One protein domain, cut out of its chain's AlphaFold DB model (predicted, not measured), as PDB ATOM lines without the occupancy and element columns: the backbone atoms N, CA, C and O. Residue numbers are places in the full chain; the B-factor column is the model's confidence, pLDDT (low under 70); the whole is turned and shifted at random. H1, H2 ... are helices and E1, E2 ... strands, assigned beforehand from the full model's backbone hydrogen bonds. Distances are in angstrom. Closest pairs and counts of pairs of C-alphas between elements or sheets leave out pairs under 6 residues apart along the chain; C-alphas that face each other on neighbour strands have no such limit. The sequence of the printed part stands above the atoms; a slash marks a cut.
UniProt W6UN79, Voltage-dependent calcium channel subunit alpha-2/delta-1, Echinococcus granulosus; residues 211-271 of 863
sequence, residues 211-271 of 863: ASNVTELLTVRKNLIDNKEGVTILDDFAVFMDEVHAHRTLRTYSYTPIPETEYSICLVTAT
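Overview. This is residues 211 to 271 of the 863 residues of the protein "Voltage-dependent calcium channel subunit alpha-2/delta-1" of Echinococcus granulosus (UniProt W6UN79). A strongly twisted sheet of three antiparallel strands has one helix, H1, packed along one face, while its other face is bare. The E1 and E2 hairpin bends partway along and its tip sticks out at residues 240 to 245. The printed part has 61 residues with one named helix and three named strands, in the order H1, E1, E2, E3 along the chain; the sheet's order is E1, E2, E3 and the class is mixed, helices and strands. It is only just loose, close to compact, with a radius of gyration of the C-alphas of 12.7 A, and elongated, spanning 40 by 22 by 19 A.

Along the chain. Find C-alpha 215 at (-48.511, -51.102, -7.172); from there H1 runs 15.6 A to residue 225. E1 holds residues 230 to 239, 24.3 A long, and bends by 73 degrees at residue 235. E2, residues 246 to 257, covers 30.2 A and bends by 72 degrees at residue 249. E3, residues 264 to 270, runs 20.0 A to C-alpha 270 at (-32.566, -53.744, 3.121).

Arrangement. The strands form a meander, each the antiparallel neighbour of the one before. In the hairpin E1 and E2, look for N 234 and O 251, 2.9 A apart; in the hairpin E2 and E3, for N 254 and O 267, 2.9 A. H1 is on the sheet, making two layers, at a height of 8.4 A over the sheet. It lies over E2 and E3, and only just not over E1, on which 2 of its C-alphas fall. It runs along the strands, at 22 degrees to E2 on the local plane. Its closest C-alphas to E3 are those of Leu 224 and Ser 264, 5.5 A. Within H1, 6 of 7 O i to N i+4 pairs are within hydrogen-bond range.

Size, cuts and confidence. The two C-alphas farthest apart, of Val 244 and Glu 260, are 40.3 A apart. The printed part has no cut, and no link is long. Look for pLDDT under 70 at residues 211 to 214, 236 to 244, 247 to 249 and 270 to 271.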
ATOM      1  N   ALA A 211     -38.772 -43.466  -5.579       62.62
ATOM      2  CA  ALA A 211     -38.753 -43.571  -7.046       62.62
ATOM      3  C   ALA A 211     -39.592 -44.755  -7.590       62.62
ATOM      4  O   ALA A 211     -39.382 -45.225  -8.712       62.62
ATOM      5  N   SER A 212     -40.513 -45.273  -6.777       63.66
ATOM      6  CA  SER A 212     -41.238 -46.511  -6.999       63.66
ATOM      7  C   SER A 212     -42.523 -46.297  -7.784       63.66
ATOM      8  O   SER A 212     -43.415 -45.555  -7.373       63.66
ATOM      9  N   ASN A 213     -42.672 -47.039  -8.879       62.28
ATOM     10  CA  ASN A 213     -43.947 -47.182  -9.590       62.28
ATOM     11  C   ASN A 213     -44.606 -48.548  -9.298       62.28
ATOM     12  O   ASN A 213     -45.347 -49.084 -10.122       62.28
ATOM     13  N   VAL A 214     -44.278 -49.156  -8.153       68.44
ATOM     14  CA  VAL A 214     -44.748 -50.489  -7.760       68.44
ATOM     15  C   VAL A 214     -46.131 -50.378  -7.110       68.44
ATOM     16  O   VAL A 214     -46.327 -49.667  -6.122       68.44
ATOM     17  N   THR A 215     -47.113 -51.103  -7.648       77.62
ATOM     18  CA  THR A 215     -48.511 -51.102  -7.172       77.62
ATOM     19  C   THR A 215     -48.668 -51.536  -5.712       77.62
ATOM     20  O   THR A 215     -49.601 -51.139  -5.016       77.62
ATOM     21  N   GLU A 216     -47.730 -52.326  -5.220       83.31
ATOM     22  CA  GLU A 216     -47.664 -52.854  -3.873       83.31
ATOM     23  C   GLU A 216     -47.254 -51.763  -2.864       83.31
ATOM     24  O   GLU A 216     -47.751 -51.775  -1.735       83.31
ATOM     25  N   LEU A 217     -46.493 -50.735  -3.273       86.12
ATOM     26  CA  LEU A 217     -46.215 -49.569  -2.421       86.12
ATOM     27  C   LEU A 217     -47.490 -48.758  -2.135       86.12
ATOM     28  O   LEU A 217     -47.670 -48.278  -1.016       86.12
ATOM     29  N   LEU A 218     -48.447 -48.689  -3.074       87.31
ATOM     30  CA  LEU A 218     -49.771 -48.103  -2.807       87.31
ATOM     31  C   LEU A 218     -50.540 -48.890  -1.730       87.31
ATOM     32  O   LEU A 218     -51.344 -48.309  -0.999       87.31
ATOM     33  N   THR A 219     -50.280 -50.193  -1.601       88.81
ATOM     34  CA  THR A 219     -50.880 -51.046  -0.564       88.81
ATOM     35  C   THR A 219     -50.222 -50.801   0.796       88.81
ATOM     36  O   THR A 219     -50.937 -50.636   1.785       88.81
ATOM     37  N   VAL A 220     -48.891 -50.673   0.850       90.31
ATOM     38  CA  VAL A 220     -48.154 -50.251   2.060       90.31
ATOM     39  C   VAL A 220     -48.608 -48.856   2.505       90.31
ATOM     40  O   VAL A 220     -49.019 -48.681   3.652       90.31
ATOM     41  N   ARG A 221     -48.660 -47.882   1.585       91.00
ATOM     42  CA  ARG A 221     -49.198 -46.536   1.836       91.00
ATOM     43  C   ARG A 221     -50.624 -46.581   2.374       91.00
ATOM     44  O   ARG A 221     -50.933 -45.878   3.332       91.00
ATOM     45  N   LYS A 222     -51.499 -47.395   1.778       91.19
ATOM     46  CA  LYS A 222     -52.870 -47.548   2.267       91.19
ATOM     47  C   LYS A 222     -52.904 -48.136   3.675       91.19
ATOM     48  O   LYS A 222     -53.659 -47.640   4.497       91.19
ATOM     49  N   ASN A 223     -52.097 -49.150   3.975       91.88
ATOM     50  CA  ASN A 223     -52.057 -49.751   5.307       91.88
ATOM     51  C   ASN A 223     -51.531 -48.776   6.376       91.88
ATOM     52  O   ASN A 223     -52.098 -48.729   7.466       91.88
ATOM     53  N   LEU A 224     -50.542 -47.941   6.034       92.19
ATOM     54  CA  LEU A 224     -50.078 -46.817   6.858       92.19
ATOM     55  C   LEU A 224     -51.202 -45.806   7.138       92.19
ATOM     56  O   LEU A 224     -51.412 -45.437   8.292       92.19
ATOM     57  N   ILE A 225     -51.947 -45.397   6.103       90.81
ATOM     58  CA  ILE A 225     -53.123 -44.512   6.226       90.81
ATOM     59  C   ILE A 225     -54.249 -45.180   7.027       90.81
ATOM     60  O   ILE A 225     -54.983 -44.494   7.728       90.81
ATOM     61  N   ASP A 226     -54.394 -46.503   6.940       90.38
ATOM     62  CA  ASP A 226     -55.411 -47.293   7.640       90.38
ATOM     63  C   ASP A 226     -55.027 -47.624   9.102       90.38
ATOM     64  O   ASP A 226     -55.820 -48.274   9.779       90.38
ATOM     65  N   ASN A 227     -53.887 -47.142   9.624       90.69
ATOM     66  CA  ASN A 227     -53.344 -47.455  10.964       90.69
ATOM     67  C   ASN A 227     -53.187 -48.968  11.218       90.69
ATOM     68  O   ASN A 227     -53.446 -49.456  12.317       90.69
ATOM     69  N   LYS A 228     -52.780 -49.726  10.197       92.38
ATOM     70  CA  LYS A 228     -52.460 -51.152  10.340       92.38
ATOM     71  C   LYS A 228     -50.989 -51.336  10.678       92.38
ATOM     72  O   LYS A 228     -50.144 -50.571  10.222       92.38
ATOM     73  N   GLU A 229     -50.698 -52.397  11.411       94.44
ATOM     74  CA  GLU A 229     -49.353 -52.949  11.538       94.44
ATOM     75  C   GLU A 229     -49.067 -53.952  10.410       94.44
ATOM     76  O   GLU A 229     -49.988 -54.561   9.853       94.44
ATOM     77  N   GLY A 230     -47.797 -54.121  10.052       93.06
ATOM     78  CA  GLY A 230     -47.396 -55.111   9.061       93.06
ATOM     79  C   GLY A 230     -45.942 -55.003   8.622       93.06
ATOM     80  O   GLY A 230     -45.254 -54.016   8.872       93.06
ATOM     81  N   VAL A 231     -45.494 -56.043   7.923       91.19
ATOM     82  CA  VAL A 231     -44.201 -56.093   7.239       91.19
ATOM     83  C   VAL A 231     -44.462 -56.464   5.783       91.19
ATOM     84  O   VAL A 231     -45.314 -57.305   5.485       91.19
ATOM     85  N   THR A 232     -43.791 -55.808   4.844       88.50
ATOM     86  CA  THR A 232     -43.943 -56.073   3.409       88.50
ATOM     87  C   THR A 232     -42.594 -55.924   2.721       88.50
ATOM     88  O   THR A 232     -41.970 -54.872   2.811       88.50
ATOM     89  N   ILE A 233     -42.141 -56.973   2.034       84.62
ATOM     90  CA  ILE A 233     -40.903 -56.937   1.250       84.62
ATOM     91  C   ILE A 233     -41.259 -56.536  -0.180       84.62
ATOM     92  O   ILE A 233     -42.084 -57.197  -0.815       84.62
ATOM     93  N   LEU A 234     -40.648 -55.460  -0.670       79.62
ATOM     94  CA  LEU A 234     -40.832 -54.928  -2.017       79.62
ATOM     95  C   LEU A 234     -39.506 -54.953  -2.780       79.62
ATOM     96  O   LEU A 234     -38.449 -54.674  -2.219       79.62
ATOM     97  N   ASP A 235     -39.575 -55.277  -4.066       74.69
ATOM     98  CA  ASP A 235     -38.467 -55.146  -5.012       74.69
ATOM     99  C   ASP A 235     -38.534 -53.749  -5.638       74.69
ATOM    100  O   ASP A 235     -39.434 -53.474  -6.436       74.69
ATOM    101  N   ASP A 236     -37.650 -52.849  -5.205       67.94
ATOM    102  CA  ASP A 236     -37.810 -51.411  -5.415       67.94
ATOM    103  C   ASP A 236     -36.485 -50.671  -5.680       67.94
ATOM    104  O   ASP A 236     -35.387 -51.197  -5.486       67.94
ATOM    105  N   PHE A 237     -36.574 -49.428  -6.154       67.81
ATOM    106  CA  PHE A 237     -35.421 -48.612  -6.521       67.81
ATOM    107  C   PHE A 237     -34.846 -47.833  -5.335       67.81
ATOM    108  O   PHE A 237     -35.456 -46.910  -4.804       67.81
ATOM    109  N   ALA A 238     -33.596 -48.136  -4.992       66.31
ATOM    110  CA  ALA A 238     -32.766 -47.294  -4.150       66.31
ATOM    111  C   ALA A 238     -31.980 -46.297  -5.014       66.31
ATOM    112  O   ALA A 238     -31.091 -46.685  -5.773       66.31
ATOM    113  N   VAL A 239     -32.275 -45.004  -4.868       66.62
ATOM    114  CA  VAL A 239     -31.378 -43.930  -5.321       66.62
ATOM    115  C   VAL A 239     -30.249 -43.796  -4.297       66.62
ATOM    116  O   VAL A 239     -30.498 -43.744  -3.091       66.62
ATOM    117  N   PHE A 240     -29.000 -43.767  -4.758       64.75
ATOM    118  CA  PHE A 240     -27.848 -43.589  -3.881       64.75
ATOM    119  C   PHE A 240     -27.754 -42.145  -3.369       64.75
ATOM    120  O   PHE A 240     -28.188 -41.193  -4.008       64.75
ATOM    121  N   MET A 241     -27.086 -41.962  -2.227       60.28
ATOM    122  CA  MET A 241     -26.813 -40.660  -1.584       60.28
ATOM    123  C   MET A 241     -25.854 -39.733  -2.373       60.28
ATOM    124  O   MET A 241     -25.365 -38.728  -1.839       60.28
ATOM    125  N   ASP A 242     -25.509 -40.107  -3.605       57.38
ATOM    126  CA  ASP A 242     -24.851 -39.249  -4.590       57.38
ATOM    127  C   ASP A 242     -25.805 -38.710  -5.663       57.38
ATOM    128  O   ASP A 242     -25.356 -37.990  -6.556       57.38
ATOM    129  N   GLU A 243     -27.084 -39.083  -5.561       64.94
ATOM    130  CA  GLU A 243     -28.219 -38.836  -6.451       64.94
ATOM    131  C   GLU A 243     -28.066 -39.349  -7.889       64.94
ATOM    132  O   GLU A 243     -29.067 -39.570  -8.561       64.94
ATOM    133  N   VAL A 244     -26.846 -39.548  -8.385       68.62
ATOM    134  CA  VAL A 244     -26.562 -39.949  -9.768       68.62
ATOM    135  C   VAL A 244     -26.912 -41.413 -10.008       68.62
ATOM    136  O   VAL A 244     -27.515 -41.723 -11.038       68.62
ATOM    137  N   HIS A 245     -26.547 -42.297  -9.080       73.25
ATOM    138  CA  HIS A 245     -26.701 -43.738  -9.253       73.25
ATOM    139  C   HIS A 245     -28.013 -44.226  -8.637       73.25
ATOM    140  O   HIS A 245     -28.464 -43.733  -7.602       73.25
ATOM    141  N   ALA A 246     -28.601 -45.251  -9.246       70.56
ATOM    142  CA  ALA A 246     -29.746 -45.963  -8.699       70.56
ATOM    143  C   ALA A 246     -29.585 -47.467  -8.931       70.56
ATOM    144  O   ALA A 246     -29.038 -47.891  -9.947       70.56
ATOM    145  N   HIS A 247     -30.086 -48.275  -8.003       67.12
ATOM    146  CA  HIS A 247     -30.116 -49.726  -8.134       67.12
ATOM    147  C   HIS A 247     -31.434 -50.302  -7.606       67.12
ATOM    148  O   HIS A 247     -32.123 -49.676  -6.805       67.12
ATOM    149  N   ARG A 248     -31.791 -51.499  -8.071       69.69
ATOM    150  CA  ARG A 248     -33.029 -52.200  -7.734       69.69
ATOM    151  C   ARG A 248     -32.758 -53.280  -6.686       69.69
ATOM    152  O   ARG A 248     -32.019 -54.217  -6.959       69.69
ATOM    153  N   THR A 249     -33.331 -53.146  -5.496       69.81
ATOM    154  CA  THR A 249     -33.021 -53.986  -4.334       69.81
ATOM    155  C   THR A 249     -34.278 -54.371  -3.550       69.81
ATOM    156  O   THR A 249     -35.284 -53.661  -3.567       69.81
ATOM    157  N   LEU A 250     -34.215 -55.507  -2.852       73.44
ATOM    158  CA  LEU A 250     -35.279 -55.949  -1.957       73.44
ATOM    159  C   LEU A 250     -35.225 -55.150  -0.649       73.44
ATOM    160  O   LEU A 250     -34.235 -55.168   0.088       73.44
ATOM    161  N   ARG A 251     -36.317 -54.445  -0.361       77.12
ATOM    162  CA  ARG A 251     -36.500 -53.598   0.818       77.12
ATOM    163  C   ARG A 251     -37.631 -54.131   1.684       77.12
ATOM    164  O   ARG A 251     -38.723 -54.403   1.187       77.12
ATOM    165  N   THR A 252     -37.390 -54.220   2.983       83.00
ATOM    166  CA  THR A 252     -38.396 -54.555   3.991       83.00
ATOM    167  C   THR A 252     -39.030 -53.266   4.506       83.00
ATOM    168  O   THR A 252     -38.362 -52.455   5.141       83.00
ATOM    169  N   TYR A 253     -40.323 -53.082   4.245       87.56
ATOM    170  CA  TYR A 253     -41.147 -52.012   4.801       87.56
ATOM    171  C   TYR A 253     -41.875 -52.546   6.039       87.56
ATOM    172  O   TYR A 253     -42.840 -53.304   5.910       87.56
ATOM    173  N   SER A 254     -41.418 -52.153   7.225       90.75
ATOM    174  CA  SER A 254     -41.982 -52.543   8.524       90.75
ATOM    175  C   SER A 254     -42.711 -51.356   9.142       90.75
ATOM    176  O   SER A 254     -42.094 -50.325   9.411       90.75
ATOM    177  N   TYR A 255     -44.020 -51.468   9.362       93.69
ATOM    178  CA  TYR A 255     -44.862 -50.339   9.754       93.69
ATOM    179  C   TYR A 255     -45.820 -50.649  10.904       93.69
ATOM    180  O   TYR A 255     -46.296 -51.772  11.066       93.69
ATOM    181  N   THR A 256     -46.111 -49.620  11.702       94.62
ATOM    182  CA  THR A 256     -47.000 -49.687  12.870       94.62
ATOM    183  C   THR A 256     -47.644 -48.319  13.154       94.62
ATOM    184  O   THR A 256     -47.007 -47.285  12.908       94.62
ATOM    185  N   PRO A 257     -48.902 -48.254  13.628       95.00
ATOM    186  CA  PRO A 257     -49.503 -47.006  14.094       95.00
ATOM    187  C   PRO A 257     -48.794 -46.455  15.341       95.00
ATOM    188  O   PRO A 257     -48.361 -47.204  16.213       95.00
ATOM    189  N   ILE A 258     -48.728 -45.128  15.468       92.06
ATOM    190  CA  ILE A 258     -48.277 -44.458  16.693       92.06
ATOM    191  C   ILE A 258     -49.496 -44.296  17.623       92.06
ATOM    192  O   ILE A 258     -50.454 -43.619  17.231       92.06
ATOM    193  N   PRO A 259     -49.488 -44.880  18.842       86.81
ATOM    194  CA  PRO A 259     -50.612 -44.799  19.775       86.81
ATOM    195  C   PRO A 259     -51.084 -43.365  20.032       86.81
ATOM    196  O   PRO A 259     -50.280 -42.437  20.063       86.81
ATOM    197  N   GLU A 260     -52.394 -43.201  20.233       82.38
ATOM    198  CA  GLU A 260     -53.045 -41.910  20.528       82.38
ATOM    199  C   GLU A 260     -52.895 -40.832  19.430       82.38
ATOM    200  O   GLU A 260     -53.208 -39.664  19.661       82.38
ATOM    201  N   THR A 261     -52.474 -41.201  18.212       83.50
ATOM    202  CA  THR A 261     -52.354 -40.276  17.073       83.50
ATOM    203  C   THR A 261     -52.927 -40.847  15.770       83.50
ATOM    204  O   THR A 261     -53.178 -42.045  15.640       83.50
ATOM    205  N   GLU A 262     -53.103 -39.985  14.765       81.94
ATOM    206  CA  GLU A 262     -53.441 -40.398  13.393       81.94
ATOM    207  C   GLU A 262     -52.211 -40.812  12.560       81.94
ATOM    208  O   GLU A 262     -52.357 -41.179  11.395       81.94
ATOM    209  N   TYR A 263     -51.005 -40.752  13.133       87.50
ATOM    210  CA  TYR A 263     -49.763 -41.070  12.437       87.50
ATOM    211  C   TYR A 263     -49.422 -42.560  12.529       87.50
ATOM    212  O   TYR A 263     -49.614 -43.202  13.560       87.50
ATOM    213  N   SER A 264     -48.817 -43.080  11.465       91.31
ATOM    214  CA  SER A 264     -48.145 -44.380  11.448       91.31
ATOM    215  C   SER A 264     -46.676 -44.173  11.098       91.31
ATOM    216  O   SER A 264     -46.352 -43.310  10.278       91.31
ATOM    217  N   ILE A 265     -45.789 -44.961  11.700       92.50
ATOM    218  CA  ILE A 265     -44.359 -44.969  11.384       92.50
ATOM    219  C   ILE A 265     -44.035 -46.153  10.470       92.50
ATOM    220  O   ILE A 265     -44.607 -47.234  10.609       92.50
ATOM    221  N   CYS A 266     -43.117 -45.936   9.530       89.81
ATOM    222  CA  CYS A 266     -42.554 -46.964   8.664       89.81
ATOM    223  C   CYS A 266     -41.031 -46.940   8.802       89.81
ATOM    224  O   CYS A 266     -40.424 -45.872   8.697       89.81
ATOM    225  N   LEU A 267     -40.426 -48.102   9.018       88.25
ATOM    226  CA  LEU A 267     -38.992 -48.325   8.921       88.25
ATOM    227  C   LEU A 267     -38.719 -49.112   7.638       88.25
ATOM    228  O   LEU A 267     -39.346 -50.144   7.400       88.25
ATOM    229  N   VAL A 268     -37.779 -48.625   6.828       81.50
ATOM    230  CA  VAL A 268     -37.355 -49.282   5.587       81.50
ATOM    231  C   VAL A 268     -35.932 -49.796   5.772       81.50
ATOM    232  O   VAL A 268     -35.006 -49.001   5.933       81.50
ATOM    233  N   THR A 269     -35.751 -51.115   5.754       75.12
ATOM    234  CA  THR A 269     -34.432 -51.769   5.777       75.12
ATOM    235  C   THR A 269     -34.163 -52.475   4.449       75.12
ATOM    236  O   THR A 269     -35.080 -52.764   3.680       75.12
ATOM    237  N   ALA A 270     -32.894 -52.745   4.139       67.12
ATOM    238  CA  ALA A 270     -32.566 -53.744   3.121       67.12
ATOM    239  C   ALA A 270     -32.766 -55.136   3.739       67.12
ATOM    240  O   ALA A 270     -32.383 -55.327   4.893       67.12
ATOM    241  N   THR A 271     -33.322 -56.094   2.990       58.06
ATOM    242  CA  THR A 271     -33.696 -57.428   3.516       58.06
ATOM    243  C   THR A 271     -32.557 -58.193   4.187       58.06
ATOM    244  O   THR A 271     -32.810 -59.028   5.045       58.06
TER     245      THR A 271